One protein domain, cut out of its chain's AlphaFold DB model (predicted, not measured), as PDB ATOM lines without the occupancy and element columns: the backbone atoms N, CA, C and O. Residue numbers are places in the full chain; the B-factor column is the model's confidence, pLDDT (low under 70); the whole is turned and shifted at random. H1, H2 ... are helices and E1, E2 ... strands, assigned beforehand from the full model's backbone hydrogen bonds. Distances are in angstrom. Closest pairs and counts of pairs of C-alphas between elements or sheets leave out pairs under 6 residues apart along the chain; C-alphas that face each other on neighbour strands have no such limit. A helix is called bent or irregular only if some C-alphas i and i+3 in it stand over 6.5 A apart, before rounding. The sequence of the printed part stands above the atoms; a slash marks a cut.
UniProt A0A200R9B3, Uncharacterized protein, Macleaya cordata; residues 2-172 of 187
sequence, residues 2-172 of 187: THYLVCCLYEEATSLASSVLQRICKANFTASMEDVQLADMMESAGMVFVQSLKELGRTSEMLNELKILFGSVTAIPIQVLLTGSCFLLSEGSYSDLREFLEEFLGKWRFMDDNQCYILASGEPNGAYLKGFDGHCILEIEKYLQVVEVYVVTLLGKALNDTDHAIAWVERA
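What this domain is: This is residues 2 to 172 of the 187 residues of an uncharacterized protein of Macleaya cordata (UniProt A0A200R9B3). The domain is a flat slab of helices, well aligned, in two staggered rows: H1, H3 and H5 run one way in one row, and H2, H4 and H6 run the other way in the other row. H7 folds back on H6 at the end of the slab far from the long H1, and a small sheet of three strands sits at the end of the slab where H5 ends and H6 begins. The printed part has 171 residues, with seven named helices and three named strands in the order H1 H2 H3 H4 H5 E1 E2 E3 H6 H7. The sheet has the order E1 E2 E3, antiparallel throughout, and the class is mostly helix. The whole is compact, with a radius of gyration of the C-alphas of 16.8 A and spans of 51 by 46 by 22 A.

How they stand to each other: H1, residues 2 to 27, and H2, residues 35 to 55, form a helical hairpin: they touch, closest at the C-alphas of Ala 17 and Ala 45, 5.0 A apart, at a shallow tilt of 30 degrees, opposite ways. H3, residues 59 to 70, touches H1 with its residues 69 to 70 alone; the C-alphas of Gln 22 and Leu 69 are closest, at 6.3 A. H4, residues 78 to 91, touches H2 at a shallow tilt of 12 degrees, the same way, closest at the C-alphas of Met 47 and Val 80, 5.5 A apart. H3 and H4 are the hub, touching four helices each. H5, residues 94 to 106, forms a helical hairpin with H4; the closest C-alphas, of Ser 85 and Leu 97, are 6.6 A apart. H3 and H5 only just touch, with 3 pairs of C-alphas within 8 A, closest at Leu 63 and Phe 100, 7.5 A. E1, residues 108 to 111, E2, residues 116 to 119, and E3, residues 137 to 139, form a meander, each strand the antiparallel neighbour of the one before. N 109 and O 118 are 2.8 A apart across E1 and E2, and N 138 and O 117 are 2.8 A apart across E2 and E3, both within hydrogen-bond range. H6, residues 140 to 158, only grazes the sheet, with its residues 140 to 143. H6 touches H4 at a shallow tilt of 7 degrees, the same way, closest at the C-alphas of Leu 82 and Val 146, 6.8 A apart. H1 to H6 make an up and down bundle, each helix running against the one before it in the chain. H7, residues 162 to 171, touches H6, closest at the C-alphas of Val 151 and Ala 165, 5.2 A apart. Every O i to N i+4 pair is within hydrogen-bond range in H1, H2, H4 and H5, against 6 of 8 in H3, 11 of 15 in H6 and 5 of 6 in H7.

Where its parts are: H1 begins at C-alpha 2, (41.415, 24.076, -13.306), and is 37.4 A long. H2 is 30.5 A, H3 17.0 A, H4 20.1 A and H5 17.9 A long. H3 is irregular: C-alphas 60 and 63 are 7.4 A apart. E1, E2 and E3 measure 9.6 A, 10.1 A and 6.7 A. H6 begins at C-alpha 140, (10.626, 15.992, -44.729), and is 24.5 A long. H7, 14.4 A long, ends at C-alpha 171, (-3.745, 21.165, -37.791).

The domain as a whole: The two C-alphas farthest apart, of Thr 2 and Asp 113, are 56.5 A apart. The printed part has no cut. The link from E2 to E3, residues 120 to 136, is long. The mean pLDDT of the printed part is 85.2; residues 27 to 36 and 121 to 136 are under 70.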
ATOM      1  N   THR A   2      41.926  24.883 -12.177       70.44
ATOM      2  CA  THR A   2      41.415  24.076 -13.306       70.44
ATOM      3  C   THR A   2      40.058  24.547 -13.846       70.44
ATOM      4  O   THR A   2      39.934  24.723 -15.046       70.44
ATOM      5  N   HIS A   3      39.083  24.855 -12.980       73.19
ATOM      6  CA  HIS A   3      37.766  25.360 -13.408       73.19
ATOM      7  C   HIS A   3      37.849  26.705 -14.149       73.19
ATOM      8  O   HIS A   3      37.145  26.917 -15.121       73.19
ATOM      9  N   TYR A   4      38.746  27.601 -13.722       74.62
ATOM     10  CA  TYR A   4      38.950  28.896 -14.377       74.62
ATOM     11  C   TYR A   4      39.487  28.730 -15.802       74.62
ATOM     12  O   TYR A   4      38.954  29.319 -16.730       74.62
ATOM     13  N   LEU A   5      40.502  27.875 -15.983       81.19
ATOM     14  CA  LEU A   5      41.054  27.584 -17.308       81.19
ATOM     15  C   LEU A   5      39.999  26.969 -18.233       81.19
ATOM     16  O   LEU A   5      39.910  27.356 -19.390       81.19
ATOM     17  N   VAL A   6      39.181  26.051 -17.714       82.06
ATOM     18  CA  VAL A   6      38.093  25.419 -18.473       82.06
ATOM     19  C   VAL A   6      37.024  26.443 -18.878       82.06
ATOM     20  O   VAL A   6      36.644  26.473 -20.043       82.06
ATOM     21  N   CYS A   7      36.606  27.340 -17.977       82.69
ATOM     22  CA  CYS A   7      35.681  28.426 -18.324       82.69
ATOM     23  C   CYS A   7      36.253  29.347 -19.411       82.69
ATOM     24  O   CYS A   7      35.565  29.607 -20.392       82.69
ATOM     25  N   CYS A   8      37.515  29.774 -19.292       88.50
ATOM     26  CA  CYS A   8      38.147  30.620 -20.309       88.50
ATOM     27  C   CYS A   8      38.187  29.943 -21.689       88.50
ATOM     28  O   CYS A   8      37.985  30.611 -22.698       88.50
ATOM     29  N   LEU A   9      38.407  28.624 -21.743       93.69
ATOM     30  CA  LEU A   9      38.383  27.874 -23.002       93.69
ATOM     31  C   LEU A   9      36.992  27.882 -23.646       93.69
ATOM     32  O   LEU A   9      36.890  28.069 -24.856       93.69
ATOM     33  N   TYR A  10      35.925  27.710 -22.863       94.75
ATOM     34  CA  TYR A  10      34.562  27.764 -23.397       94.75
ATOM     35  C   TYR A  10      34.132  29.184 -23.775       94.75
ATOM     36  O   TYR A  10      33.426  29.357 -24.768       94.75
ATOM     37  N   GLU A  11      34.582  30.211 -23.053       94.94
ATOM     38  CA  GLU A  11      34.384  31.611 -23.450       94.94
ATOM     39  C   GLU A  11      35.058  31.905 -24.798       94.94
ATOM     40  O   GLU A  11      34.435  32.473 -25.701       94.94
ATOM     41  N   GLU A  12      36.307  31.465 -24.970       95.81
ATOM     42  CA  GLU A  12      37.049  31.620 -26.221       95.81
ATOM     43  C   GLU A  12      36.392  30.835 -27.364       95.81
ATOM     44  O   GLU A  12      36.199  31.384 -28.451       95.81
ATOM     45  N   ALA A  13      35.966  29.594 -27.111       96.75
ATOM     46  CA  ALA A  13      35.254  28.771 -28.085       96.75
ATOM     47  C   ALA A  13      33.919  29.403 -28.511       96.75
ATOM     48  O   ALA A  13      33.628  29.468 -29.705       96.75
ATOM     49  N   THR A  14      33.146  29.937 -27.559       96.69
ATOM     50  CA  THR A  14      31.885  30.653 -27.827       96.69
ATOM     51  C   THR A  14      32.134  31.881 -28.704       96.69
ATOM     52  O   THR A  14      31.459  32.076 -29.717       96.69
ATOM     53  N   SER A  15      33.137  32.691 -28.353       96.81
ATOM     54  CA  SER A  15      33.511  33.902 -29.095       96.81
ATOM     55  C   SER A  15      33.989  33.583 -30.516       96.81
ATOM     56  O   SER A  15      33.542  34.204 -31.487       96.81
ATOM     57  N   LEU A  16      34.847  32.570 -30.663       96.94
ATOM     58  CA  LEU A  16      35.360  32.136 -31.958       96.94
ATOM     59  C   LEU A  16      34.242  31.576 -32.845       96.94
ATOM     60  O   LEU A  16      34.134  31.979 -34.004       96.94
ATOM     61  N   ALA A  17      33.391  30.701 -32.306       96.69
ATOM     62  CA  ALA A  17      32.262  30.125 -33.030       96.69
ATOM     63  C   ALA A  17      31.278  31.208 -33.497       96.69
ATOM     64  O   ALA A  17      30.920  31.249 -34.675       96.69
ATOM     65  N   SER A  18      30.924  32.144 -32.614       94.50
ATOM     66  CA  SER A  18      30.089  33.305 -32.942       94.50
ATOM     67  C   SER A  18      30.704  34.158 -34.057       94.50
ATOM     68  O   SER A  18      30.029  34.495 -35.029       94.50
ATOM     69  N   SER A  19      32.006  34.448 -33.983       94.44
ATOM     70  CA  SER A  19      32.731  35.195 -35.020       94.44
ATOM     71  C   SER A  19      32.716  34.481 -36.377       94.44
ATOM     72  O   SER A  19      32.484  35.111 -37.413       94.44
ATOM     73  N   VAL A  20      32.914  33.158 -36.387       91.75
ATOM     74  CA  VAL A  20      32.834  32.336 -37.603       91.75
ATOM     75  C   VAL A  20      31.424  32.370 -38.189       91.75
ATOM     76  O   VAL A  20      31.280  32.679 -39.371       91.75
ATOM     77  N   LEU A  21      30.392  32.143 -37.374       90.75
ATOM     78  CA  LEU A  21      28.992  32.200 -37.805       90.75
ATOM     79  C   LEU A  21      28.635  33.573 -38.369       90.75
ATOM     80  O   LEU A  21      28.112  33.665 -39.473       90.75
ATOM     81  N   GLN A  22      29.001  34.656 -37.682       89.31
ATOM     82  CA  GLN A  22      28.766  36.013 -38.176       89.31
ATOM     83  C   GLN A  22      29.458  36.269 -39.511       89.31
ATOM     84  O   GLN A  22      28.887  36.939 -40.371       89.31
ATOM     85  N   ARG A  23      30.683  35.766 -39.700       86.62
ATOM     86  CA  ARG A  23      31.386  35.879 -40.981       86.62
ATOM     87  C   ARG A  23      30.662  35.101 -42.070       86.62
ATOM     88  O   ARG A  23      30.478  35.658 -43.142       86.62
ATOM     89  N   ILE A  24      30.233  33.871 -41.797       82.25
ATOM     90  CA  ILE A  24      29.501  33.040 -42.758       82.25
ATOM     91  C   ILE A  24      28.166  33.707 -43.130       82.25
ATOM     92  O   ILE A  24      27.921  33.952 -44.311       82.25
ATOM     93  N   CYS A  25      27.358  34.090 -42.139       77.75
ATOM     94  CA  CYS A  25      26.039  34.696 -42.339       77.75
ATOM     95  C   CYS A  25      26.104  36.073 -43.023       77.75
ATOM     96  O   CYS A  25      25.228  36.406 -43.813       77.75
ATOM     97  N   LYS A  26      27.133  36.893 -42.749       77.06
ATOM     98  CA  LYS A  26      27.292  38.218 -43.387       77.06
ATOM     99  C   LYS A  26      27.910  38.149 -44.777       77.06
ATOM    100  O   LYS A  26      27.703  39.066 -45.570       77.06
ATOM    101  N   ALA A  27      28.727  37.136 -45.056       66.12
ATOM    102  CA  ALA A  27      29.566  37.148 -46.244       66.12
ATOM    103  C   ALA A  27      28.825  36.827 -47.545       66.12
ATOM    104  O   ALA A  27      29.430  37.084 -48.580       66.12
ATOM    105  N   ASN A  28      27.583  36.301 -47.529       57.94
ATOM    106  CA  ASN A  28      26.885  35.796 -48.731       57.94
ATOM    107  C   ASN A  28      27.897  35.172 -49.706       57.94
ATOM    108  O   ASN A  28      28.077  35.690 -50.810       57.94
ATOM    109  N   PHE A  29      28.673  34.191 -49.209       51.88
ATOM    110  CA  PHE A  29      29.951  33.777 -49.796       51.88
ATOM    111  C   PHE A  29      29.832  33.681 -51.318       51.88
ATOM    112  O   PHE A  29      29.114  32.856 -51.874       51.88
ATOM    113  N   THR A  30      30.500  34.610 -51.993       44.00
ATOM    114  CA  THR A  30      30.388  34.812 -53.429       44.00
ATOM    115  C   THR A  30      30.959  33.604 -54.164       44.00
ATOM    116  O   THR A  30      32.176  33.439 -54.197       44.00
ATOM    117  N   ALA A  31      30.080  32.786 -54.748       42.91
ATOM    118  CA  ALA A  31      30.270  31.920 -55.923       42.91
ATOM    119  C   ALA A  31      31.466  30.934 -55.969       42.91
ATOM    120  O   ALA A  31      31.664  30.296 -56.999       42.91
ATOM    121  N   SER A  32      32.268  30.795 -54.908       52.56
ATOM    122  CA  SER A  32      33.509  29.999 -54.915       52.56
ATOM    123  C   SER A  32      33.519  28.840 -53.919       52.56
ATOM    124  O   SER A  32      34.416  28.003 -53.997       52.56
ATOM    125  N   MET A  33      32.587  28.805 -52.969       53.81
ATOM    126  CA  MET A  33      32.479  27.727 -51.990       53.81
ATOM    127  C   MET A  33      31.257  26.895 -52.353       53.81
ATOM    128  O   MET A  33      30.201  27.465 -52.615       53.81
ATOM    129  N   GLU A  34      31.409  25.574 -52.412       61.44
ATOM    130  CA  GLU A  34      30.271  24.680 -52.614       61.44
ATOM    131  C   GLU A  34      29.292  24.871 -51.449       61.44
ATOM    132  O   GLU A  34      29.703  24.841 -50.286       61.44
ATOM    133  N   ASP A  35      28.005  25.074 -51.751       67.75
ATOM    134  CA  ASP A  35      26.968  25.368 -50.749       67.75
ATOM    135  C   ASP A  35      26.937  24.324 -49.613       67.75
ATOM    136  O   ASP A  35      26.673  24.655 -48.458       67.75
ATOM    137  N   VAL A  36      27.298  23.073 -49.927       69.31
ATOM    138  CA  VAL A  36      27.433  21.963 -48.971       69.31
ATOM    139  C   VAL A  36      28.530  22.230 -47.935       69.31
ATOM    140  O   VAL A  36      28.291  22.112 -46.737       69.31
ATOM    141  N   GLN A  37      29.718  22.667 -48.364       77.50
ATOM    142  CA  GLN A  37      30.832  22.939 -47.450       77.50
ATOM    143  C   GLN A  37      30.520  24.113 -46.512       77.50
ATOM    144  O   GLN A  37      30.946  24.133 -45.354       77.50
ATOM    145  N   LEU A  38      29.779  25.107 -47.008       79.06
ATOM    146  CA  LEU A  38      29.354  26.246 -46.203       79.06
ATOM    147  C   LEU A  38      28.340  25.829 -45.131       79.06
ATOM    148  O   LEU A  38      28.466  26.261 -43.981       79.06
ATOM    149  N   ALA A  39      27.379  24.974 -45.493       80.44
ATOM    150  CA  ALA A  39      26.405  24.412 -44.563       80.44
ATOM    151  C   ALA A  39      27.088  23.590 -43.456       80.44
ATOM    152  O   ALA A  39      26.808  23.817 -42.278       80.44
ATOM    153  N   ASP A  40      28.058  22.740 -43.804       86.69
ATOM    154  CA  ASP A  40      28.817  21.937 -42.834       86.69
ATOM    155  C   ASP A  40      29.607  22.807 -41.849       86.69
ATOM    156  O   ASP A  40      29.645  22.542 -40.643       86.69
ATOM    157  N   MET A  41      30.242  23.876 -42.340       90.19
ATOM    158  CA  MET A  41      30.976  24.816 -41.489       90.19
ATOM    159  C   MET A  41      30.047  25.592 -40.559       90.19
ATOM    160  O   MET A  41      30.396  25.835 -39.400       90.19
ATOM    161  N   MET A  42      28.874  25.977 -41.057       89.38
ATOM    162  CA  MET A  42      27.853  26.654 -40.273       89.38
ATOM    163  C   MET A  42      27.305  25.744 -39.171       89.38
ATOM    164  O   MET A  42      27.240  26.161 -38.015       89.38
ATOM    165  N   GLU A  43      26.966  24.498 -39.506       91.56
ATOM    166  CA  GLU A  43      26.533  23.499 -38.532       91.56
ATOM    167  C   GLU A  43      27.628  23.251 -37.493       91.56
ATOM    168  O   GLU A  43      27.375  23.388 -36.299       91.56
ATOM    169  N   SER A  44      28.867  23.008 -37.923       94.44
ATOM    170  CA  SER A  44      30.000  22.751 -37.022       94.44
ATOM    171  C   SER A  44      30.259  23.912 -36.057       94.44
ATOM    172  O   SER A  44      30.429  23.698 -34.855       94.44
ATOM    173  N   ALA A  45      30.265  25.152 -36.554       95.69
ATOM    174  CA  ALA A  45      30.429  26.329 -35.706       95.69
ATOM    175  C   ALA A  45      29.237  26.502 -34.749       95.69
ATOM    176  O   ALA A  45      29.440  26.786 -33.570       95.69
ATOM    177  N   GLY A  46      28.010  26.260 -35.219       96.19
ATOM    178  CA  GLY A  46      26.812  26.250 -34.379       96.19
ATOM    179  C   GLY A  46      26.866  25.190 -33.277       96.19
ATOM    180  O   GLY A  46      26.520  25.487 -32.136       96.19
ATOM    181  N   MET A  47      27.377  23.994 -33.575       97.75
ATOM    182  CA  MET A  47      27.547  22.910 -32.602       97.75
ATOM    183  C   MET A  47      28.537  23.287 -31.500       97.75
ATOM    184  O   MET A  47      28.243  23.121 -30.315       97.75
ATOM    185  N   VAL A  48      29.692  23.855 -31.871       98.00
ATOM    186  CA  VAL A  48      30.670  24.366 -30.895       98.00
ATOM    187  C   VAL A  48      30.044  25.458 -30.033       98.00
ATOM    188  O   VAL A  48      30.252  25.475 -28.819       98.00
ATOM    189  N   PHE A  49      29.250  26.342 -30.637       97.94
ATOM    190  CA  PHE A  49      28.590  27.435 -29.937       97.94
ATOM    191  C   PHE A  49      27.604  26.939 -28.867       97.94
ATOM    192  O   PHE A  49      27.757  27.288 -27.696       97.94
ATOM    193  N   VAL A  50      26.650  26.071 -29.229       97.62
ATOM    194  CA  VAL A  50      25.650  25.552 -28.273       97.62
ATOM    195  C   VAL A  50      26.289  24.708 -27.174       97.62
ATOM    196  O   VAL A  50      25.906  24.821 -26.010       97.62
ATOM    197  N   GLN A  51      27.309  23.912 -27.507       96.62
ATOM    198  CA  GLN A  51      28.031  23.123 -26.514       96.62
ATOM    199  C   GLN A  51      28.804  24.025 -25.546       96.62
ATOM    200  O   GLN A  51      28.786  23.783 -24.344       96.62
ATOM    201  N   SER A  52      29.452  25.082 -26.040       97.31
ATOM    202  CA  SER A  52      30.210  26.000 -25.183       97.31
ATOM    203  C   SER A  52      29.291  26.785 -24.245       97.31
ATOM    204  O   SER A  52      29.593  26.907 -23.061       97.31
ATOM    205  N   LEU A  53      28.131  27.243 -24.729       96.56
ATOM    206  CA  LEU A  53      27.121  27.893 -23.888       96.56
ATOM    207  C   LEU A  53      26.597  26.974 -22.784       96.56
ATOM    208  O   LEU A  53      26.469  27.414 -21.640       96.56
ATOM    209  N   LYS A  54      26.341  25.702 -23.103       96.38
ATOM    210  CA  LYS A  54      25.940  24.701 -22.111       96.38
ATOM    211  C   LYS A  54      26.995  24.542 -21.014       96.38
ATOM    212  O   LYS A  54      26.663  24.594 -19.836       96.38
ATOM    213  N   GLU A  55      28.268  24.385 -21.381       95.12
ATOM    214  CA  GLU A  55      29.357  24.215 -20.404       95.12
ATOM    215  C   GLU A  55      29.615  25.481 -19.565       95.12
ATOM    216  O   GLU A  55      30.133  25.400 -18.451       95.12
ATOM    217  N   LEU A  56      29.206  26.653 -20.060       94.88
ATOM    218  CA  LEU A  56      29.196  27.909 -19.306       94.88
ATOM    219  C   LEU A  56      27.951  28.083 -18.416       94.88
ATOM    220  O   LEU A  56      27.861  29.079 -17.699       94.88
ATOM    221  N   GLY A  57      26.990  27.153 -18.452       93.69
ATOM    222  CA  GLY A  57      25.719  27.266 -17.727       93.69
ATOM    223  C   GLY A  57      24.793  28.355 -18.278       93.69
ATOM    224  O   GLY A  57      23.983  28.905 -17.537       93.69
ATOM    225  N   ARG A  58      24.931  28.700 -19.565       95.06
ATOM    226  CA  ARG A  58      24.192  29.777 -20.253       95.06
ATOM    227  C   ARG A  58      23.106  29.244 -21.193       95.06
ATOM    228  O   ARG A  58      22.738  29.888 -22.174       95.06
ATOM    229  N   THR A  59      22.579  28.056 -20.915       94.81
ATOM    230  CA  THR A  59      21.581  27.388 -21.761       94.81
ATOM    231  C   THR A  59      20.291  28.198 -21.917       94.81
ATOM    232  O   THR A  59      19.706  28.194 -22.998       94.81
ATOM    233  N   SER A  60      19.881  28.965 -20.901       91.88
ATOM    234  CA  SER A  60      18.705  29.850 -20.972       91.88
ATOM    235  C   SER A  60      18.831  30.967 -22.018       91.88
ATOM    236  O   SER A  60      17.830  31.480 -22.500       91.88
ATOM    237  N   GLU A  61      20.055  31.359 -22.382       94.06
ATOM    238  CA  GLU A  61      20.313  32.412 -23.375       94.06
ATOM    239  C   GLU A  61      20.428  31.845 -24.803       94.06
ATOM    240  O   GLU A  61      20.346  32.586 -25.784       94.06
ATOM    241  N   MET A  62      20.589  30.523 -24.930       95.12
ATOM    242  CA  MET A  62      21.038  29.844 -26.146       95.12
ATOM    243  C   MET A  62      20.149  30.098 -27.361       95.12
ATOM    244  O   MET A  62      20.650  30.469 -28.420       95.12
ATOM    245  N   LEU A  63      18.833  29.915 -27.225       94.00
ATOM    246  CA  LEU A  63      17.903  30.081 -28.345       94.00
ATOM    247  C   LEU A  63      17.863  31.530 -28.842       94.00
ATOM    248  O   LEU A  63      17.860  31.775 -30.050       94.00
ATOM    249  N   ASN A  64      17.901  32.496 -27.922       94.12
ATOM    250  CA  ASN A  64      17.951  33.912 -28.269       94.12
ATOM    251  C   ASN A  64      19.271  34.274 -28.967       94.12
ATOM    252  O   ASN A  64      19.254  34.944 -30.001       94.12
ATOM    253  N   GLU A  65      20.411  33.793 -28.460       95.31
ATOM    254  CA  GLU A  65      21.708  34.029 -29.104       95.31
ATOM    255  C   GLU A  65      21.788  33.393 -30.497       95.31
ATOM    256  O   GLU A  65      22.240  34.047 -31.439       95.31
ATOM    257  N   LEU A  66      21.283  32.168 -30.671       93.94
ATOM    258  CA  LEU A  66      21.186  31.535 -31.988       93.94
ATOM    259  C   LEU A  66      20.317  32.370 -32.934       93.94
ATOM    260  O   LEU A  66      20.745  32.694 -34.040       93.94
ATOM    261  N   LYS A  67      19.128  32.800 -32.504       92.62
ATOM    262  CA  LYS A  67      18.258  33.639 -33.339       92.62
ATOM    263  C   LYS A  67      18.947  34.936 -33.769       92.62
ATOM    264  O   LYS A  67      18.814  35.332 -34.924       92.62
ATOM    265  N   ILE A  68      19.724  35.568 -32.885       91.56
ATOM    266  CA  ILE A  68      20.511  36.770 -33.207       91.56
ATOM    267  C   ILE A  68      21.621  36.460 -34.220       91.56
ATOM    268  O   ILE A  68      21.809  37.221 -35.170       91.56
ATOM    269  N   LEU A  69      22.358  35.362 -34.037       90.62
ATOM    270  CA  LEU A  69      23.485  35.001 -34.904       90.62
ATOM    271  C   LEU A  69      23.055  34.591 -36.312       90.62
ATOM    272  O   LEU A  69      23.732  34.931 -37.284       90.62
ATOM    273  N   PHE A  70      21.938  33.876 -36.415       87.81
ATOM    274  CA  PHE A  70      21.410  33.360 -37.676       87.81
ATOM    275  C   PHE A  70      20.374  34.295 -38.322       87.81
ATOM    276  O   PHE A  70      20.039  34.127 -39.490       87.81
ATOM    277  N   GLY A  71      19.866  35.291 -37.592       87.44
ATOM    278  CA  GLY A  71      18.902  36.288 -38.072       87.44
ATOM    279  C   GLY A  71      17.448  35.802 -38.151       87.44
ATOM    280  O   GLY A  71      16.533  36.610 -38.013       87.44
ATOM    281  N   SER A  72      17.217  34.498 -38.319       87.69
ATOM    282  CA  SER A  72      15.901  33.856 -38.217       87.69
ATOM    283  C   SER A  72      16.028  32.463 -37.605       87.69
ATOM    284  O   SER A  72      17.050  31.797 -37.769       87.69
ATOM    285  N   VAL A  73      14.967  31.989 -36.943       89.88
ATOM    286  CA  VAL A  73      14.897  30.611 -36.427       89.88
ATOM    287  C   VAL A  73      15.003  29.579 -37.554       89.88
ATOM    288  O   VAL A  73      15.575  28.512 -37.365       89.88
ATOM    289  N   THR A  74      14.528  29.923 -38.753       89.00
ATOM    290  CA  THR A  74      14.552  29.059 -39.942       89.00
ATOM    291  C   THR A  74      15.906  29.023 -40.632       89.00
ATOM    292  O   THR A  74      16.082  28.213 -41.530       89.00
ATOM    293  N   ALA A  75      16.862  29.861 -40.223       87.00
ATOM    294  CA  ALA A  75      18.231  29.862 -40.737       87.00
ATOM    295  C   ALA A  75      19.199  29.032 -39.871       87.00
ATOM    296  O   ALA A  75      20.339  28.819 -40.274       87.00
ATOM    297  N   ILE A  76      18.761  28.558 -38.700       91.00
ATOM    298  CA  ILE A  76      19.579  27.757 -37.782       91.00
ATOM    299  C   ILE A  76      19.644  26.315 -38.292       91.00
ATOM    300  O   ILE A  76      18.573  25.734 -38.474       91.00
ATOM    301  N   PRO A  77      20.838  25.711 -38.468       91.56
ATOM    302  CA  PRO A  77      21.002  24.300 -38.825       91.56
ATOM    303  C   PRO A  77      20.205  23.360 -37.909       91.56
ATOM    304  O   PRO A  77      20.236  23.508 -36.686       91.56
ATOM    305  N   ILE A  78      19.519  22.368 -38.483       92.81
ATOM    306  CA  ILE A  78      18.602  21.484 -37.747       92.81
ATOM    307  C   ILE A  78      19.314  20.773 -36.600       92.81
ATOM    308  O   ILE A  78      18.795  20.746 -35.489       92.81
ATOM    309  N   GLN A  79      20.530  20.265 -36.817       94.44
ATOM    310  CA  GLN A  79      21.275  19.587 -35.753       94.44
ATOM    311  C   GLN A  79      21.643  20.532 -34.600       94.44
ATOM    312  O   GLN A  79      21.586  20.133 -33.435       94.44
ATOM    313  N   VAL A  80      21.932  21.805 -34.894       96.25
ATOM    314  CA  VAL A  80      22.194  22.840 -33.880       96.25
ATOM    315  C   VAL A  80      20.921  23.143 -33.088       96.25
ATOM    316  O   VAL A  80      20.963  23.191 -31.857       96.25
ATOM    317  N   LEU A  81      19.782  23.277 -33.777       96.31
ATOM    318  CA  LEU A  81      18.472  23.481 -33.156       96.31
ATOM    319  C   LEU A  81      18.091  22.316 -32.234       96.31
ATOM    320  O   LEU A  81      17.736  22.541 -31.075       96.31
ATOM    321  N   LEU A  82      18.175  21.078 -32.724       96.31
ATOM    322  CA  LEU A  82      17.821  19.878 -31.961       96.31
ATOM    323  C   LEU A  82      18.737  19.707 -30.744       96.31
ATOM    324  O   LEU A  82      18.256  19.453 -29.641       96.31
ATOM    325  N   THR A  83      20.042  19.922 -30.916       97.25
ATOM    326  CA  THR A  83      21.012  19.845 -29.815       97.25
ATOM    327  C   THR A  83      20.725  20.894 -28.741       97.25
ATOM    328  O   THR A  83      20.654  20.553 -27.559       97.25
ATOM    329  N   GLY A  84      20.490  22.149 -29.136       96.44
ATOM    330  CA  GLY A  84      20.117  23.206 -28.197       96.44
ATOM    331  C   GLY A  84      18.800  22.907 -27.478       96.44
ATOM    332  O   GLY A  84      18.720  23.024 -26.257       96.44
ATOM    333  N   SER A  85      17.799  22.410 -28.208       95.69
ATOM    334  CA  SER A  85      16.508  21.989 -27.645       95.69
ATOM    335  C   SER A  85      16.675  20.912 -26.570       95.69
ATOM    336  O   SER A  85      16.086  21.011 -25.495       95.69
ATOM    337  N   CYS A  86      17.526  19.911 -26.817       95.81
ATOM    338  CA  CYS A  86      17.847  18.866 -25.843       95.81
ATOM    339  C   CYS A  86      18.490  19.422 -24.563       95.81
ATOM    340  O   CYS A  86      18.188  18.937 -23.468       95.81
ATOM    341  N   PHE A  87      19.352  20.439 -24.668       96.31
ATOM    342  CA  PHE A  87      19.929  21.091 -23.490       96.31
ATOM    343  C   PHE A  87      18.869  21.838 -22.678       96.31
ATOM    344  O   PHE A  87      18.776  21.610 -21.473       96.31
ATOM    345  N   LEU A  88      18.001  22.628 -23.324       94.88
ATOM    346  CA  LEU A  88      16.905  23.313 -22.627       94.88
ATOM    347  C   LEU A  88      15.925  22.330 -21.968       94.88
ATOM    348  O   LEU A  88      15.512  22.550 -20.830       94.88
ATOM    349  N   LEU A  89      15.585  21.227 -22.644       94.31
ATOM    350  CA  LEU A  89      14.734  20.169 -22.085       94.31
ATOM    351  C   LEU A  89      15.341  19.552 -20.824       94.31
ATOM    352  O   LEU A  89      14.621  19.300 -19.857       94.31
ATOM    353  N   SER A  90      16.655  19.323 -20.836       93.12
ATOM    354  CA  SER A  90      17.384  18.747 -19.702       93.12
ATOM    355  C   SER A  90      17.419  19.687 -18.493       93.12
ATOM    356  O   SER A  90      17.498  19.217 -17.361       93.12
ATOM    357  N   GLU A  91      17.339  21.000 -18.725       92.25
ATOM    358  CA  GLU A  91      17.344  22.032 -17.679       92.25
ATOM    359  C   GLU A  91      15.941  22.501 -17.256       92.25
ATOM    360  O   GLU A  91      15.808  23.255 -16.295       92.25
ATOM    361  N   GLY A  92      14.882  22.030 -17.921       90.75
ATOM    362  CA  GLY A  92      13.499  22.372 -17.574       90.75
ATOM    363  C   GLY A  92      12.976  23.679 -18.181       90.75
ATOM    364  O   GLY A  92      11.913  24.159 -17.787       90.75
ATOM    365  N   SER A  93      13.691  24.260 -19.146       89.44
ATOM    366  CA  SER A  93      13.347  25.539 -19.786       89.44
ATOM    367  C   SER A  93      12.316  25.352 -20.907       89.44
ATOM    368  O   SER A  93      12.618  25.486 -22.092       89.44
ATOM    369  N   TYR A  94      11.086  24.985 -20.538       92.81
ATOM    370  CA  TYR A  94      10.061  24.538 -21.492       92.81
ATOM    371  C   TYR A  94       9.322  25.664 -22.220       92.81
ATOM    372  O   TYR A  94       8.967  25.482 -23.380       92.81
ATOM    373  N   SER A  95       9.071  26.804 -21.563       91.19
ATOM    374  CA  SER A  95       8.293  27.905 -22.160       91.19
ATOM    375  C   SER A  95       9.028  28.525 -23.344       91.19
ATOM    376  O   SER A  95       8.490  28.562 -24.446       91.19
ATOM    377  N   ASP A  96      10.289  28.915 -23.133       90.56
ATOM    378  CA  ASP A  96      11.124  29.522 -24.173       90.56
ATOM    379  C   ASP A  96      11.326  28.558 -25.347       90.56
ATOM    380  O   ASP A  96      11.246  28.950 -26.510       90.56
ATOM    381  N   LEU A  97      11.533  27.269 -25.050       95.00
ATOM    382  CA  LEU A  97      11.673  26.243 -26.075       95.00
ATOM    383  C   LEU A  97      10.382  26.046 -26.878       95.00
ATOM    384  O   LEU A  97      10.439  25.895 -28.098       95.00
ATOM    385  N   ARG A  98       9.224  26.047 -26.211       95.56
ATOM    386  CA  ARG A  98       7.920  25.897 -26.860       95.56
ATOM    387  C   ARG A  98       7.682  27.014 -27.865       95.56
ATOM    388  O   ARG A  98       7.441  26.718 -29.031       95.56
ATOM    389  N   GLU A  99       7.794  28.267 -27.427       94.50
ATOM    390  CA  GLU A  99       7.584  29.439 -28.285       94.50
ATOM    391  C   GLU A  99       8.533  29.424 -29.489       94.50
ATOM    392  O   GLU A  99       8.127  29.687 -30.622       94.50
ATOM    393  N   PHE A 100       9.788  29.038 -29.260       95.69
ATOM    394  CA  PHE A 100      10.793  28.958 -30.309       95.69
ATOM    395  C   PHE A 100      10.485  27.889 -31.367       95.69
ATOM    396  O   PHE A 100      10.608  28.144 -32.568       95.69
ATOM    397  N   LEU A 101      10.094  26.684 -30.938       96.44
ATOM    398  CA  LEU A 101       9.756  25.586 -31.846       96.44
ATOM    399  C   LEU A 101       8.441  25.849 -32.588       96.44
ATOM    400  O   LEU A 101       8.353  25.544 -33.776       96.44
ATOM    401  N   GLU A 102       7.448  26.454 -31.933       95.19
ATOM    402  CA  GLU A 102       6.205  26.889 -32.581       95.19
ATOM    403  C   GLU A 102       6.487  27.934 -33.675       95.19
ATOM    404  O   GLU A 102       5.971  27.807 -34.790       95.19
ATOM    405  N   GLU A 103       7.355  28.918 -33.402       94.69
ATOM    406  CA  GLU A 103       7.796  29.895 -34.406       94.69
ATOM    407  C   GLU A 103       8.500  29.207 -35.582       94.69
ATOM    408  O   GLU A 103       8.215  29.525 -36.739       94.69
ATOM    409  N   PHE A 104       9.414  28.273 -35.304       94.12
ATOM    410  CA  PHE A 104      10.122  27.538 -36.348       94.12
ATOM    411  C   PHE A 104       9.149  26.753 -37.228       94.12
ATOM    412  O   PHE A 104       9.128  26.943 -38.444       94.12
ATOM    413  N   LEU A 105       8.325  25.891 -36.627       94.00
ATOM    414  CA  LEU A 105       7.444  24.976 -37.351       94.00
ATOM    415  C   LEU A 105       6.361  25.716 -38.143       94.00
ATOM    416  O   LEU A 105       6.003  25.270 -39.232       94.00
ATOM    417  N   GLY A 106       5.875  26.853 -37.632       91.81
ATOM    418  CA  GLY A 106       4.837  27.662 -38.276       91.81
ATOM    419  C   GLY A 106       5.284  28.408 -39.539       91.81
ATOM    420  O   GLY A 106       4.434  28.901 -40.286       91.81
ATOM    421  N   LYS A 107       6.595  28.498 -39.801       90.44
ATOM    422  CA  LYS A 107       7.153  29.187 -40.979       90.44
ATOM    423  C   LYS A 107       7.289  28.298 -42.214       90.44
ATOM    424  O   LYS A 107       7.517  28.821 -43.304       90.44
ATOM    425  N   TRP A 108       7.137  26.987 -42.069       89.31
ATOM    426  CA  TRP A 108       7.272  26.028 -43.165       89.31
ATOM    427  C   TRP A 108       5.904  25.605 -43.707       89.31
ATOM    428  O   TRP A 108       4.945  25.456 -42.950       89.31
ATOM    429  N   ARG A 109       5.816  25.408 -45.024       87.69
ATOM    430  CA  ARG A 109       4.630  24.902 -45.733       87.69
ATOM    431  C   ARG A 109       4.986  23.660 -46.518       87.69
ATOM    432  O   ARG A 109       6.033  23.633 -47.167       87.69
ATOM    433  N   PHE A 110       4.125  22.655 -46.452       86.38
ATOM    434  CA  PHE A 110       4.339  21.418 -47.191       86.38
ATOM    435  C   PHE A 110       3.993  21.618 -48.671       86.38
ATOM    436  O   PHE A 110       2.951  22.187 -49.001       86.38
ATOM    437  N   MET A 111       4.868  21.153 -49.562       82.88
ATOM    438  CA  MET A 111       4.664  21.170 -51.008       82.88
ATOM    439  C   MET A 111       4.661  19.737 -51.542       82.88
ATOM    440  O   MET A 111       5.706  19.089 -51.602       82.88
ATOM    441  N   ASP A 112       3.479  19.273 -51.950       77.88
ATOM    442  CA  ASP A 112       3.249  17.893 -52.394       77.88
ATOM    443  C   ASP A 112       4.037  17.547 -53.672       77.88
ATOM    444  O   ASP A 112       4.662  16.492 -53.756       77.88
ATOM    445  N   ASP A 113       4.120  18.483 -54.625       77.75
ATOM    446  CA  ASP A 113       4.813  18.281 -55.909       77.75
ATOM    447  C   ASP A 113       6.302  17.926 -55.748       77.75
ATOM    448  O   ASP A 113       6.850  17.131 -56.515       77.75
ATOM    449  N   ASN A 114       6.955  18.500 -54.736       71.88
ATOM    450  CA  ASN A 114       8.390  18.350 -54.497       71.88
ATOM    451  C   ASN A 114       8.702  17.483 -53.269       71.88
ATOM    452  O   ASN A 114       9.881  17.287 -52.971       71.88
ATOM    453  N   GLN A 115       7.673  16.988 -52.567       81.38
ATOM    454  CA  GLN A 115       7.794  16.237 -51.312       81.38
ATOM    455  C   GLN A 115       8.773  16.915 -50.341       81.38
ATOM    456  O   GLN A 115       9.721  16.310 -49.837       81.38
ATOM    457  N   CYS A 116       8.588  18.217 -50.116       81.69
ATOM    458  CA  CYS A 116       9.464  19.000 -49.252       81.69
ATOM    459  C   CYS A 116       8.723  20.143 -48.558       81.69
ATOM    460  O   CYS A 116       7.598  20.503 -48.917       81.69
ATOM    461  N   TYR A 117       9.371  20.719 -47.551       84.81
ATOM    462  CA  TYR A 117       8.897  21.921 -46.884       84.81
ATOM    463  C   TYR A 117       9.581  23.152 -47.466       84.81
ATOM    464  O   TYR A 117      10.809  23.214 -47.551       84.81
ATOM    465  N   ILE A 118       8.784  24.157 -47.817       85.81
ATOM    466  CA  ILE A 118       9.270  25.457 -48.278       85.81
ATOM    467  C   ILE A 118       8.953  26.545 -47.260       85.81
ATOM    468  O   ILE A 118       7.946  26.495 -46.549       85.81
ATOM    469  N   LEU A 119       9.817  27.552 -47.192       83.31
ATOM    470  CA  LEU A 119       9.588  28.706 -46.333       83.31
ATOM    471  C   LEU A 119       8.402  29.532 -46.859       83.31
ATOM    472  O   LEU A 119       8.369  29.902 -48.036       83.31
ATOM    473  N   ALA A 120       7.435  29.846 -45.994       78.44
ATOM    474  CA  ALA A 120       6.310  30.700 -46.352       78.44
ATOM    475  C   ALA A 120       6.831  32.077 -46.810       78.44
ATOM    476  O   ALA A 120       7.528  32.767 -46.068       78.44
ATOM    477  N   SER A 121       6.525  32.447 -48.059       55.97
ATOM    478  CA  SER A 121       6.963  33.678 -48.733       55.97
ATOM    479  C   SER A 121       6.867  34.914 -47.817       55.97
ATOM    480  O   SER A 121       5.769  35.381 -47.519       55.97
ATOM    481  N   GLY A 122       8.013  35.433 -47.353       55.59
ATOM    482  CA  GLY A 122       8.055  36.622 -46.490       55.59
ATOM    483  C   GLY A 122       9.361  36.895 -45.736       55.59
ATOM    484  O   GLY A 122       9.576  38.036 -45.330       55.59
ATOM    485  N   GLU A 123      10.250  35.911 -45.560       54.25
ATOM    486  CA  GLU A 123      11.493  36.100 -44.791       54.25
ATOM    487  C   GLU A 123      12.747  36.222 -45.674       54.25
ATOM    488  O   GLU A 123      12.829  35.575 -46.722       54.25
ATOM    489  N   PRO A 124      13.737  37.049 -45.279       49.22
ATOM    490  CA  PRO A 124      15.005  37.145 -45.990       49.22
ATOM    491  C   PRO A 124      15.726  35.792 -45.954       49.22
ATOM    492  O   PRO A 124      15.902  35.214 -44.886       49.22
ATOM    493  N   ASN A 125      16.118  35.320 -47.142       52.06
ATOM    494  CA  ASN A 125      16.810  34.056 -47.413       52.06
ATOM    495  C   ASN A 125      17.729  33.603 -46.266       52.06
ATOM    496  O   ASN A 125      18.758  34.229 -46.005       52.06
ATOM    497  N   GLY A 126      17.354  32.502 -45.611       50.91
ATOM    498  CA  GLY A 126      18.206  31.789 -44.667       50.91
ATOM    499  C   GLY A 126      19.280  30.968 -45.383       50.91
ATOM    500  O   GLY A 126      19.248  30.787 -46.598       50.91
ATOM    501  N   ALA A 127      20.225  30.436 -44.613       49.62
ATOM    502  CA  ALA A 127      21.354  29.644 -45.104       49.62
ATOM    503  C   ALA A 127      20.982  28.252 -45.655       49.62
ATOM    504  O   ALA A 127      21.859  27.484 -46.045       49.62
ATOM    505  N   TYR A 128      19.692  27.917 -45.679       49.81
ATOM    506  CA  TYR A 128      19.212  26.662 -46.234       49.81
ATOM    507  C   TYR A 128      19.152  26.743 -47.748       49.81
ATOM    508  O   TYR A 128      18.546  27.665 -48.297       49.81
ATOM    509  N   LEU A 129      19.813  25.758 -48.363       50.00
ATOM    510  CA  LEU A 129      20.000  25.543 -49.794       50.00
ATOM    511  C   LEU A 129      18.916  26.230 -50.619       50.00
ATOM    512  O   LEU A 129      17.738  25.865 -50.589       50.00
ATOM    513  N   LYS A 130      19.356  27.255 -51.342       47.38
ATOM    514  CA  LYS A 130      18.540  27.949 -52.317       47.38
ATOM    515  C   LYS A 130      18.192  26.934 -53.407       47.38
ATOM    516  O   LYS A 130      19.073  26.497 -54.144       47.38
ATOM    517  N   GLY A 131      16.925  26.540 -53.487       43.41
ATOM    518  CA  GLY A 131      16.413  25.754 -54.603       43.41
ATOM    519  C   GLY A 131      16.623  26.475 -55.937       43.41
ATOM    520  O   GLY A 131      16.949  27.666 -55.981       43.41
ATOM    521  N   PHE A 132      16.394  25.757 -57.041       37.47
ATOM    522  CA  PHE A 132      16.524  26.272 -58.414       37.47
ATOM    523  C   PHE A 132      15.687  27.543 -58.697       37.47
ATOM    524  O   PHE A 132      15.933  28.223 -59.692       37.47
ATOM    525  N   ASP A 133      14.747  27.900 -57.818       43.16
ATOM    526  CA  ASP A 133      13.853  29.060 -57.909       43.16
ATOM    527  C   ASP A 133      14.068  30.138 -56.826       43.16
ATOM    528  O   ASP A 133      13.438  31.195 -56.874       43.16
ATOM    529  N   GLY A 134      14.986  29.935 -55.878       50.66
ATOM    530  CA  GLY A 134      15.204  30.877 -54.783       50.66
ATOM    531  C   GLY A 134      14.477  30.582 -53.473       50.66
ATOM    532  O   GLY A 134      14.638  31.377 -52.546       50.66
ATOM    533  N   HIS A 135      13.733  29.480 -53.360       53.72
ATOM    534  CA  HIS A 135      13.107  29.057 -52.105       53.72
ATOM    535  C   HIS A 135      14.077  28.247 -51.225       53.72
ATOM    536  O   HIS A 135      14.844  27.424 -51.726       53.72
ATOM    537  N   CYS A 136      14.059  28.482 -49.907       67.00
ATOM    538  CA  CYS A 136      14.746  27.622 -48.939       67.00
ATOM    539  C   CYS A 136      13.959  26.313 -48.801       67.00
ATOM    540  O   CYS A 136      12.778  26.350 -48.447       67.00
ATOM    541  N   ILE A 137      14.617  25.186 -49.077       77.75
ATOM    542  CA  ILE A 137      14.016  23.847 -49.040       77.75
ATOM    543  C   ILE A 137      14.464  23.115 -47.771       77.75
ATOM    544  O   ILE A 137      15.656  23.084 -47.452       77.75
ATOM    545  N   LEU A 138      13.513  22.495 -47.074       84.31
ATOM    546  CA  LEU A 138      13.745  21.612 -45.937       84.31
ATOM    547  C   LEU A 138      13.197  20.212 -46.241       84.31
ATOM    548  O   LEU A 138      12.039  20.045 -46.625       84.31
ATOM    549  N   GLU A 139      14.049  19.204 -46.065       87.44
ATOM    550  CA  GLU A 139      13.689  17.788 -46.203       87.44
ATOM    551  C   GLU A 139      12.620  17.386 -45.178       87.44
ATOM    552  O   GLU A 139      12.643  17.841 -44.026       87.44
ATOM    553  N   ILE A 140      11.712  16.494 -45.582       88.50
ATOM    554  CA  ILE A 140      10.626  15.992 -44.729       88.50
ATOM    555  C   ILE A 140      11.194  15.379 -43.447       88.50
ATOM    556  O   ILE A 140      10.735  15.702 -42.353       88.50
ATOM    557  N   GLU A 141      12.226  14.546 -43.558       89.94
ATOM    558  CA  GLU A 141      12.833  13.836 -42.431       89.94
ATOM    559  C   GLU A 141      13.385  14.811 -41.391       89.94
ATOM    560  O   GLU A 141      13.257  14.588 -40.187       89.94
ATOM    561  N   LYS A 142      13.983  15.915 -41.850       91.06
ATOM    562  CA  LYS A 142      14.533  16.957 -40.981       91.06
ATOM    563  C   LYS A 142      13.430  17.756 -40.292       91.06
ATOM    564  O   LYS A 142      13.545  18.029 -39.099       91.06
ATOM    565  N   TYR A 143      12.356  18.094 -41.006       92.31
ATOM    566  CA  TYR A 143      11.190  18.743 -40.401       92.31
ATOM    567  C   TYR A 143      10.540  17.840 -39.342       92.31
ATOM    568  O   TYR A 143      10.286  18.280 -38.220       92.31
ATOM    569  N   LEU A 144      10.347  16.555 -39.659       93.31
ATOM    570  CA  LEU A 144       9.742  15.582 -38.750       93.31
ATOM    571  C   LEU A 144      10.566  15.353 -37.477       93.31
ATOM    572  O   LEU A 144       9.973  15.175 -36.417       93.31
ATOM    573  N   GLN A 145      11.901  15.435 -37.530       95.25
ATOM    574  CA  GLN A 145      12.736  15.399 -36.318       95.25
ATOM    575  C   GLN A 145      12.412  16.556 -35.358       95.25
ATOM    576  O   GLN A 145      12.332  16.357 -34.144       95.25
ATOM    577  N   VAL A 146      12.181  17.765 -35.883       95.88
ATOM    578  CA  VAL A 146      11.792  18.922 -35.058       95.88
ATOM    579  C   VAL A 146      10.381  18.732 -34.493       95.88
ATOM    580  O   VAL A 146      10.145  19.010 -33.315       95.88
ATOM    581  N   VAL A 147       9.459  18.195 -35.299       95.56
ATOM    582  CA  VAL A 147       8.102  17.834 -34.854       95.56
ATOM    583  C   VAL A 147       8.142  16.801 -33.730       95.56
ATOM    584  O   VAL A 147       7.417  16.953 -32.751       95.56
ATOM    585  N   GLU A 148       8.991  15.778 -33.816       95.31
ATOM    586  CA  GLU A 148       9.125  14.761 -32.768       95.31
ATOM    587  C   GLU A 148       9.585  15.379 -31.438       95.31
ATOM    588  O   GLU A 148       8.998  15.108 -30.383       95.31
ATOM    589  N   VAL A 149      10.590  16.260 -31.472       96.69
ATOM    590  CA  VAL A 149      11.041  16.977 -30.269       96.69
ATOM    591  C   VAL A 149       9.916  17.833 -29.689       96.69
ATOM    592  O   VAL A 149       9.676  17.784 -28.482       96.69
ATOM    593  N   TYR A 150       9.186  18.569 -30.525       97.38
ATOM    594  CA  TYR A 150       8.099  19.437 -30.080       97.38
ATOM    595  C   TYR A 150       6.890  18.654 -29.530       97.38
ATOM    596  O   TYR A 150       6.486  18.836 -28.381       97.38
ATOM    597  N   VAL A 151       6.317  17.749 -30.323       95.94
ATOM    598  CA  VAL A 151       5.063  17.055 -30.000       95.94
ATOM    599  C   VAL A 151       5.286  15.948 -28.975       95.94
ATOM    600  O   VAL A 151       4.592  15.886 -27.959       95.94
ATOM    601  N   VAL A 152       6.249  15.056 -29.219       94.38
ATOM    602  CA  VAL A 152       6.433  13.858 -28.386       94.38
ATOM    603  C   VAL A 152       7.210  14.202 -27.125       94.38
ATOM    604  O   VAL A 152       6.825  13.796 -26.028       94.38
ATOM    605  N   THR A 153       8.317  14.931 -27.267       95.75
ATOM    606  CA  THR A 153       9.237  15.147 -26.144       95.75
ATOM    607  C   THR A 153       8.817  16.328 -25.276       95.75
ATOM    608  O   THR A 153       8.676  16.158 -24.065       95.75
ATOM    609  N   LEU A 154       8.569  17.499 -25.861       96.00
ATOM    610  CA  LEU A 154       8.209  18.695 -25.103       96.00
ATOM    611  C   LEU A 154       6.753  18.653 -24.619       96.00
ATOM    612  O   LEU A 154       6.521  18.638 -23.411       96.00
ATOM    613  N   LEU A 155       5.773  18.603 -25.527       96.19
ATOM    614  CA  LEU A 155       4.357  18.611 -25.139       96.19
ATOM    615  C   LEU A 155       3.962  17.316 -24.419       96.19
ATOM    616  O   LEU A 155       3.439  17.362 -23.308       96.19
ATOM    617  N   GLY A 156       4.248  16.161 -25.024       94.00
ATOM    618  CA  GLY A 156       3.819  14.862 -24.505       94.00
ATOM    619  C   GLY A 156       4.535  14.429 -23.225       94.00
ATOM    620  O   GLY A 156       3.879  14.090 -22.244       94.00
ATOM    621  N   LYS A 157       5.874  14.409 -23.219       94.31
ATOM    622  CA  LYS A 157       6.651  13.867 -22.086       94.31
ATOM    623  C   LYS A 157       6.980  14.904 -21.014       94.31
ATOM    624  O   LYS A 157       6.858  14.585 -19.836       94.31
ATOM    625  N   ALA A 158       7.433  16.099 -21.394       93.44
ATOM    626  CA  ALA A 158       7.908  17.091 -20.427       93.44
ATOM    627  C   ALA A 158       6.763  17.902 -19.798       93.44
ATOM    628  O   ALA A 158       6.730  18.073 -18.581       93.44
ATOM    629  N   LEU A 159       5.812  18.372 -20.612       94.06
ATOM    630  CA  LEU A 159       4.674  19.179 -20.155       94.06
ATOM    631  C   LEU A 159       3.426  18.348 -19.828       94.06
ATOM    632  O   LEU A 159       2.542  18.842 -19.131       94.06
ATOM    633  N   ASN A 160       3.354  17.100 -20.310       94.75
ATOM    634  CA  ASN A 160       2.170  16.239 -20.212       94.75
ATOM    635  C   ASN A 160       0.891  16.918 -20.756       94.75
ATOM    636  O   ASN A 160      -0.209  16.714 -20.244       94.75
ATOM    637  N   ASP A 161       1.049  17.739 -21.798       95.06
ATOM    638  CA  ASP A 161      -0.010  18.488 -22.480       95.06
ATOM    639  C   ASP A 161      -0.429  17.747 -23.761       95.06
ATOM    640  O   ASP A 161      -0.160  18.156 -24.895       95.06
ATOM    641  N   THR A 162      -1.031  16.570 -23.569       93.69
ATOM    642  CA  THR A 162      -1.405  15.665 -24.665       93.69
ATOM    643  C   THR A 162      -2.493  16.244 -25.557       93.69
ATOM    644  O   THR A 162      -2.478  16.013 -26.764       93.69
ATOM    645  N   ASP A 163      -3.410  17.025 -24.986       94.44
ATOM    646  CA  ASP A 163      -4.484  17.665 -25.744       94.44
ATOM    647  C   ASP A 163      -3.907  18.690 -26.725       94.44
ATOM    648  O   ASP A 163      -4.322  18.748 -27.885       94.44
ATOM    649  N   HIS A 164      -2.892  19.451 -26.300       92.69
ATOM    650  CA  HIS A 164      -2.205  20.379 -27.187       92.69
ATOM    651  C   HIS A 164      -1.370  19.661 -28.249       92.69
ATOM    652  O   HIS A 164      -1.355  20.092 -29.402       92.69
ATOM    653  N   ALA A 165      -0.727  18.544 -27.894       92.94
ATOM    654  CA  ALA A 165       0.003  17.709 -28.846       92.94
ATOM    655  C   ALA A 165      -0.919  17.189 -29.965       92.94
ATOM    656  O   ALA A 165      -0.596  17.334 -31.145       92.94
ATOM    657  N   ILE A 166      -2.092  16.652 -29.606       90.44
ATOM    658  CA  ILE A 166      -3.097  16.158 -30.564       90.44
ATOM    659  C   ILE A 166      -3.615  17.309 -31.431       90.44
ATOM    660  O   ILE A 166      -3.556  17.228 -32.658       90.44
ATOM    661  N   ALA A 167      -4.044  18.409 -30.807       92.31
ATOM    662  CA  ALA A 167      -4.585  19.560 -31.525       92.31
ATOM    663  C   ALA A 167      -3.573  20.185 -32.499       92.31
ATOM    664  O   ALA A 167      -3.971  20.738 -33.526       92.31
ATOM    665  N   TRP A 168      -2.275  20.123 -32.187       94.12
ATOM    666  CA  TRP A 168      -1.230  20.589 -33.089       94.12
ATOM    667  C   TRP A 168      -1.070  19.656 -34.296       94.12
ATOM    668  O   TRP A 168      -1.100  20.129 -35.432       94.12
ATOM    669  N   VAL A 169      -0.979  18.338 -34.074       90.44
ATOM    670  CA  VAL A 169      -0.826  17.333 -35.148       90.44
ATOM    671  C   VAL A 169      -2.011  17.340 -36.116       90.44
ATOM    672  O   VAL A 169      -1.815  17.199 -37.323       90.44
ATOM    673  N   GLU A 170      -3.232  17.539 -35.615       88.69
ATOM    674  CA  GLU A 170      -4.443  17.616 -36.446       88.69
ATOM    675  C   GLU A 170      -4.446  18.820 -37.396       88.69
ATOM    676  O   GLU A 170      -5.016  18.748 -38.485       88.69
ATOM    677  N   ARG A 171      -3.815  19.930 -36.995       87.50
ATOM    678  CA  ARG A 171      -3.745  21.165 -37.791       87.50
ATOM    679  C   ARG A 171      -2.508  21.240 -38.678       87.50
ATOM    680  O   ARG A 171      -2.500  22.035 -39.616       87.50
ATOM    681  N   ALA A 172      -1.460  20.485 -38.359       84.31
ATOM    682  CA  ALA A 172      -0.197  20.534 -39.075       84.31
ATOM    683  C   ALA A 172      -0.304  19.896 -40.470       84.31
ATOM    684  O   ALA A 172      -0.900  18.832 -40.657       84.31
TER     685      ALA A 172